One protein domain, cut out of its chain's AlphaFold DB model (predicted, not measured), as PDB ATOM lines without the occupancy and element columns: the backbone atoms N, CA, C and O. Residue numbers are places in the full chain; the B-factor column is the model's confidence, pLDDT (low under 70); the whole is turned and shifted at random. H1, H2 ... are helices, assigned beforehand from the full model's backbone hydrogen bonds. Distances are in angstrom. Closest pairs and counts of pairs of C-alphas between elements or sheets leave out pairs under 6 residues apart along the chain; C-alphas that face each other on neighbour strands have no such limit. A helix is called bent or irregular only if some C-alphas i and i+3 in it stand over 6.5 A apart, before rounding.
ATOM      1  N   LEU A  55     -31.217 -14.265  39.438       88.31
ATOM      2  CA  LEU A  55     -32.187 -14.331  38.343       88.31
ATOM      3  C   LEU A  55     -31.590 -14.939  37.063       88.31
ATOM      4  O   LEU A  55     -32.305 -15.614  36.337       88.31
ATOM      5  N   THR A  56     -30.289 -14.792  36.806       89.44
ATOM      6  CA  THR A  56     -29.660 -15.358  35.601       89.44
ATOM      7  C   THR A  56     -29.635 -16.888  35.596       89.44
ATOM      8  O   THR A  56     -29.561 -17.482  34.524       89.44
ATOM      9  N   ASN A  57     -29.779 -17.536  36.758       88.50
ATOM     10  CA  ASN A  57     -29.865 -18.993  36.866       88.50
ATOM     11  C   ASN A  57     -31.210 -19.557  36.370       88.50
ATOM     12  O   ASN A  57     -31.327 -20.763  36.198       88.50
ATOM     13  N   PHE A  58     -32.219 -18.711  36.128       86.06
ATOM     14  CA  PHE A  58     -33.581 -19.139  35.778       86.06
ATOM     15  C   PHE A  58     -33.925 -18.976  34.288       86.06
ATOM     16  O   PHE A  58     -35.102 -18.933  33.923       86.06
ATOM     17  N   GLY A  59     -32.922 -18.843  33.415       87.19
ATOM     18  CA  GLY A  59     -33.116 -18.785  31.963       87.19
ATOM     19  C   GLY A  59     -34.148 -17.733  31.535       87.19
ATOM     20  O   GLY A  59     -34.038 -16.558  31.887       87.19
ATOM     21  N   LEU A  60     -35.175 -18.162  30.791       89.69
ATOM     22  CA  LEU A  60     -36.221 -17.274  30.266       89.69
ATOM     23  C   LEU A  60     -37.014 -16.553  31.366       89.69
ATOM     24  O   LEU A  60     -37.341 -15.379  31.199       89.69
ATOM     25  N   LEU A  61     -37.297 -17.218  32.491       89.38
ATOM     26  CA  LEU A  61     -37.957 -16.583  33.636       89.38
ATOM     27  C   LEU A  61     -37.100 -15.432  34.166       89.38
ATOM     28  O   LEU A  61     -37.575 -14.306  34.305       89.38
ATOM     29  N   GLY A  62     -35.822 -15.718  34.406       91.12
ATOM     30  CA  GLY A  62     -34.840 -14.738  34.848       91.12
ATOM     31  C   GLY A  62     -34.742 -13.536  33.923       91.12
ATOM     32  O   GLY A  62     -34.803 -12.389  34.366       91.12
ATOM     33  N   PHE A  63     -34.652 -13.808  32.623       93.75
ATOM     34  CA  PHE A  63     -34.618 -12.791  31.582       93.75
ATOM     35  C   PHE A  63     -35.885 -11.925  31.566       93.75
ATOM     36  O   PHE A  63     -35.782 -10.698  31.524       93.75
ATOM     37  N   ALA A  64     -37.073 -12.532  31.638       93.31
ATOM     38  CA  ALA A  64     -38.344 -11.808  31.659       93.31
ATOM     39  C   ALA A  64     -38.455 -10.891  32.889       93.31
ATOM     40  O   ALA A  64     -38.843  -9.725  32.773       93.31
ATOM     41  N   MET A  65     -38.047 -11.390  34.059       94.00
ATOM     42  CA  MET A  65     -38.030 -10.608  35.294       94.00
ATOM     43  C   MET A  65     -37.023  -9.452  35.234       94.00
ATOM     44  O   MET A  65     -37.371  -8.332  35.599       94.00
ATOM     45  N   LEU A  66     -35.804  -9.688  34.736       95.88
ATOM     46  CA  LEU A  66     -34.766  -8.653  34.594       95.88
ATOM     47  C   LEU A  66     -35.105  -7.596  33.535       95.88
ATOM     48  O   LEU A  66     -34.652  -6.459  33.645       95.88
ATOM     49  N   SER A  67     -35.897  -7.958  32.525       96.25
ATOM     50  CA  SER A  67     -36.336  -7.047  31.457       96.25
ATOM     51  C   SER A  67     -37.558  -6.202  31.839       96.25
ATOM     52  O   SER A  67     -37.956  -5.322  31.078       96.25
ATOM     53  N   SER A  68     -38.179  -6.473  32.989       96.88
ATOM     54  CA  SER A  68     -39.344  -5.732  33.480       96.88
ATOM     55  C   SER A  68     -38.938  -4.364  34.037       96.88
ATOM     56  O   SER A  68     -37.864  -4.225  34.623       96.88
ATOM     57  N   ALA A  69     -39.795  -3.343  33.920       96.31
ATOM     58  CA  ALA A  69     -39.417  -1.982  34.322       96.31
ATOM     59  C   ALA A  69     -39.281  -1.820  35.846       96.31
ATOM     60  O   ALA A  69     -38.652  -0.878  36.329       96.31
ATOM     61  N   ASN A  70     -39.913  -2.708  36.618       93.69
ATOM     62  CA  ASN A  70     -39.890  -2.708  38.075       93.69
ATOM     63  C   ASN A  70     -40.272  -4.089  38.641       93.69
ATOM     64  O   ASN A  70     -40.771  -4.963  37.931       93.69
ATOM     65  N   ALA A  71     -40.087  -4.267  39.952       89.88
ATOM     66  CA  ALA A  71     -40.375  -5.525  40.644       89.88
ATOM     67  C   ALA A  71     -41.846  -5.970  40.535       89.88
ATOM     68  O   ALA A  71     -42.120  -7.166  40.478       89.88
ATOM     69  N   ARG A  72     -42.798  -5.029  40.482       89.94
ATOM     70  CA  ARG A  72     -44.225  -5.353  40.329       89.94
ATOM     71  C   ARG A  72     -44.493  -6.005  38.974       89.94
ATOM     72  O   ARG A  72     -45.196  -7.008  38.925       89.94
ATOM     73  N   GLU A  73     -43.925  -5.461  37.903       92.94
ATOM     74  CA  GLU A  73     -44.014  -6.059  36.566       92.94
ATOM     75  C   GLU A  73     -43.280  -7.400  36.484       92.94
ATOM     76  O   GLU A  73     -43.822  -8.352  35.927       92.94
ATOM     77  N   ALA A  74     -42.110  -7.519  37.121       93.38
ATOM     78  CA  ALA A  74     -41.367  -8.778  37.179       93.38
ATOM     79  C   ALA A  74     -42.192  -9.903  37.828       93.38
ATOM     80  O   ALA A  74     -42.255 -11.020  37.316       93.38
ATOM     81  N   LEU A  75     -42.873  -9.601  38.936       90.69
ATOM     82  CA  LEU A  75     -43.759 -10.548  39.618       90.69
ATOM     83  C   LEU A  75     -45.023 -10.866  38.809       90.69
ATOM     84  O   LEU A  75     -45.538 -11.979  38.889       90.69
ATOM     85  N   TRP A  76     -45.508  -9.912  38.014       90.44
ATOM     86  CA  TRP A  76     -46.636 -10.131  37.114       90.44
ATOM     87  C   TRP A  76     -46.278 -11.055  35.943       90.44
ATOM     88  O   TRP A  76     -47.105 -11.883  35.563       90.44
ATOM     89  N   VAL A  77     -45.066 -10.940  35.381       91.31
ATOM     90  CA  VAL A  77     -44.640 -11.730  34.211       91.31
ATOM     91  C   VAL A  77     -44.141 -13.135  34.559       91.31
ATOM     92  O   VAL A  77     -44.286 -14.067  33.765       91.31
ATOM     93  N   ALA A  78     -43.594 -13.309  35.764       89.12
ATOM     94  CA  ALA A  78     -43.041 -14.571  36.245       89.12
ATOM     95  C   ALA A  78     -43.936 -15.811  35.999       89.12
ATOM     96  O   ALA A  78     -43.442 -16.777  35.410       89.12
ATOM     97  N   PRO A  79     -45.238 -15.820  36.358       87.00
ATOM     98  CA  PRO A  79     -46.084 -16.993  36.138       87.00
ATOM     99  C   PRO A  79     -46.293 -17.317  34.654       87.00
ATOM    100  O   PRO A  79     -46.405 -18.490  34.310       87.00
ATOM    101  N   GLN A  80     -46.310 -16.322  33.758       87.62
ATOM    102  CA  GLN A  80     -46.440 -16.584  32.320       87.62
ATOM    103  C   GLN A  80     -45.145 -17.166  31.747       87.62
ATOM    104  O   GLN A  80     -45.194 -18.113  30.966       87.62
ATOM    105  N   ALA A  81     -43.985 -16.653  32.168       86.38
ATOM    106  CA  ALA A  81     -42.692 -17.193  31.752       86.38
ATOM    107  C   ALA A  81     -42.501 -18.650  32.217       86.38
ATOM    108  O   ALA A  81     -41.974 -19.475  31.472       86.38
ATOM    109  N   LEU A  82     -43.002 -18.994  33.410       82.00
ATOM    110  CA  LEU A  82     -42.994 -20.364  33.935       82.00
ATOM    111  C   LEU A  82     -43.877 -21.338  33.149       82.00
ATOM    112  O   LEU A  82     -43.567 -22.525  33.116       82.00
ATOM    113  N   GLN A  83     -44.949 -20.871  32.499       78.31
ATOM    114  CA  GLN A  83     -45.796 -21.736  31.664       78.31
ATOM    115  C   GLN A  83     -45.092 -22.227  30.396       78.31
ATOM    116  O   GLN A  83     -45.528 -23.211  29.804       78.31
ATOM    117  N   ILE A  84     -44.031 -21.540  29.973       77.75
ATOM    118  CA  ILE A  84     -43.274 -21.862  28.759       77.75
ATOM    119  C   ILE A  84     -42.126 -22.840  29.071       77.75
ATOM    120  O   ILE A  84     -41.676 -23.561  28.185       77.75
ATOM    121  N   GLY A  85     -41.654 -22.874  30.322       71.31
ATOM    122  CA  GLY A  85     -40.560 -23.737  30.774       71.31
ATOM    123  C   GLY A  85     -41.011 -25.053  31.419       71.31
ATOM    124  O   GLY A  85     -42.184 -25.425  31.410       71.31
ATOM    125  N   ASN A  86     -40.055 -25.758  32.028       64.12
ATOM    126  CA  ASN A  86     -40.320 -26.978  32.787       64.12
ATOM    127  C   ASN A  86     -41.024 -26.653  34.117       64.12
ATOM    128  O   ASN A  86     -40.435 -26.068  35.028       64.12
ATOM    129  N   ARG A  87     -42.300 -27.035  34.246       65.50
ATOM    130  CA  ARG A  87     -43.137 -26.697  35.407       65.50
ATOM    131  C   ARG A  87     -43.062 -27.763  36.505       65.50
ATOM    132  O   ARG A  87     -43.935 -28.624  36.593       65.50
ATOM    133  N   PHE A  88     -42.046 -27.680  37.362       69.56
ATOM    134  CA  PHE A  88     -41.942 -28.516  38.575       69.56
ATOM    135  C   PHE A  88     -42.434 -27.827  39.847       69.56
ATOM    136  O   PHE A  88     -42.666 -28.487  40.858       69.56
ATOM    137  N   VAL A  89     -42.613 -26.508  39.794       67.38
ATOM    138  CA  VAL A  89     -43.081 -25.687  40.911       67.38
ATOM    139  C   VAL A  89     -44.234 -24.824  40.420       67.38
ATOM    140  O   VAL A  89     -44.183 -24.286  39.312       67.38
ATOM    141  N   ASP A  90     -45.275 -24.711  41.240       69.12
ATOM    142  CA  ASP A  90     -46.355 -23.753  41.019       69.12
ATOM    143  C   ASP A  90     -46.093 -22.500  41.858       69.12
ATOM    144  O   ASP A  90     -45.699 -22.599  43.022       69.12
ATOM    145  N   ILE A  91     -46.285 -21.324  41.262       71.56
ATOM    146  CA  ILE A  91     -46.054 -20.041  41.932       71.56
ATOM    147  C   ILE A  91     -47.314 -19.199  41.798       71.56
ATOM    148  O   ILE A  91     -47.731 -18.846  40.696       71.56
ATOM    149  N   SER A  92     -47.887 -18.831  42.938       74.50
ATOM    150  CA  SER A  92     -48.954 -17.839  43.022       74.50
ATOM    151  C   SER A  92     -48.403 -16.539  43.587       74.50
ATOM    152  O   SER A  92     -47.716 -16.548  44.608       74.50
ATOM    153  N   VAL A  93     -48.755 -15.421  42.962       75.94
ATOM    154  CA  VAL A  93     -48.418 -14.088  43.455       75.94
ATOM    155  C   VAL A  93     -49.714 -13.348  43.759       75.94
ATOM    156  O   VAL A  93     -50.548 -13.179  42.871       75.94
ATOM    157  N   ASP A  94     -49.869 -12.887  44.999       80.69
ATOM    158  CA  ASP A  94     -50.918 -11.934  45.358       80.69
ATOM    159  C   ASP A  94     -50.338 -10.514  45.397       80.69
ATOM    160  O   ASP A  94     -49.411 -10.219  46.149       80.69
ATOM    161  N   MET A  95     -50.903  -9.634  44.569       74.00
ATOM    162  CA  MET A  95     -50.501  -8.229  44.438       74.00
ATOM    163  C   MET A  95     -51.457  -7.273  45.170       74.00
ATOM    164  O   MET A  95     -51.356  -6.056  44.988       74.00
ATOM    165  N   SER A  96     -52.388  -7.808  45.973       73.25
ATOM    166  CA  SER A  96     -53.333  -7.033  46.791       73.25
ATOM    167  C   SER A  96     -52.654  -6.281  47.942       73.25
ATOM    168  O   SER A  96     -53.172  -5.268  48.414       73.25
ATOM    169  N   GLN A  97     -51.470  -6.738  48.357       63.81
ATOM    170  CA  GLN A  97     -50.666  -6.129  49.409       63.81
ATOM    171  C   GLN A  97     -49.382  -5.528  48.833       63.81
ATOM    172  O   GLN A  97     -48.776  -6.050  47.900       63.81
ATOM    173  N   SER A  98     -48.926  -4.420  49.418       61.88
ATOM    174  CA  SER A  98     -47.658  -3.776  49.045       61.88
ATOM    175  C   SER A  98     -46.417  -4.544  49.530       61.88
ATOM    176  O   SER A  98     -45.299  -4.125  49.239       61.88
ATOM    177  N   VAL A  99     -46.605  -5.634  50.283       61.84
ATOM    178  CA  VAL A  99     -45.559  -6.484  50.865       61.84
ATOM    179  C   VAL A  99     -45.865  -7.933  50.495       61.84
ATOM    180  O   VAL A  99     -46.943  -8.429  50.802       61.84
ATOM    181  N   GLY A 100     -44.924  -8.606  49.832       58.81
ATOM    182  CA  GLY A 100     -44.999 -10.044  49.587       58.81
ATOM    183  C   GLY A 100     -44.390 -10.811  50.758       58.81
ATOM    184  O   GLY A 100     -43.256 -10.533  51.148       58.81
TER     185      GLY A 100
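What this domain is: This is residues 55 to 100 of the 105 residues of the protein "Arabinose_bd domain-containing protein" of Gordonia sp. JH63 (UniProt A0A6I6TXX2). A short helix, H1, packs steeply tilted on a longer one, H2, and a long tail with no named element turns round at the end of H2 and folds back along it, ending in a small hook at residues 97 to 100. The printed part has 46 residues with two named helices, H1 then H2, and no named strand. The class is all helix. The whole is compact, with a radius of gyration of the C-alphas of 10.6 A, and the C-alphas span 29 by 22 by 14 A.

How they stand to each other: H2, residues 71 to 84, is the longest helix by residues. H1, residues 55 to 66, touches it, with 15 pairs of C-alphas within 8 A. The closest C-alphas of the two are those of Met 65 and Ala 74, 4.2 A apart. The centres of H1 and H2 are 9.7 A apart. Their lines stand at a steep tilt of 62 degrees, opposite ways. The link from H1 to H2 has four residues and is tight. Of the O i to N i+4 pairs, 5 of 8 in H1 and 7 of 10 in H2 are within hydrogen-bond range.

Where its parts are: H2 runs from C-alpha 71 at (-40.375, -5.525, 40.644) to C-alpha 84 at (-43.274, -21.862, 28.759), 20.4 A. It is irregular, but only just: C-alphas 76 and 79 are 7.0 A apart. H1 begins at C-alpha 55, at (-32.187, -14.331, 38.343), and measures 7.3 A from first to last C-alpha. It is irregular: C-alphas 57 and 60 are 9.3 A apart.

The domain as a whole: The two C-alphas farthest apart, those of Asn 86 and Ser 98, are 29.3 A apart. Residues 85 to 100 hold no named element. The printed part has no cut. The mean pLDDT of the printed part is 82.6, and the model's confidence is under 70 at residues 86 to 90 and 97 to 100.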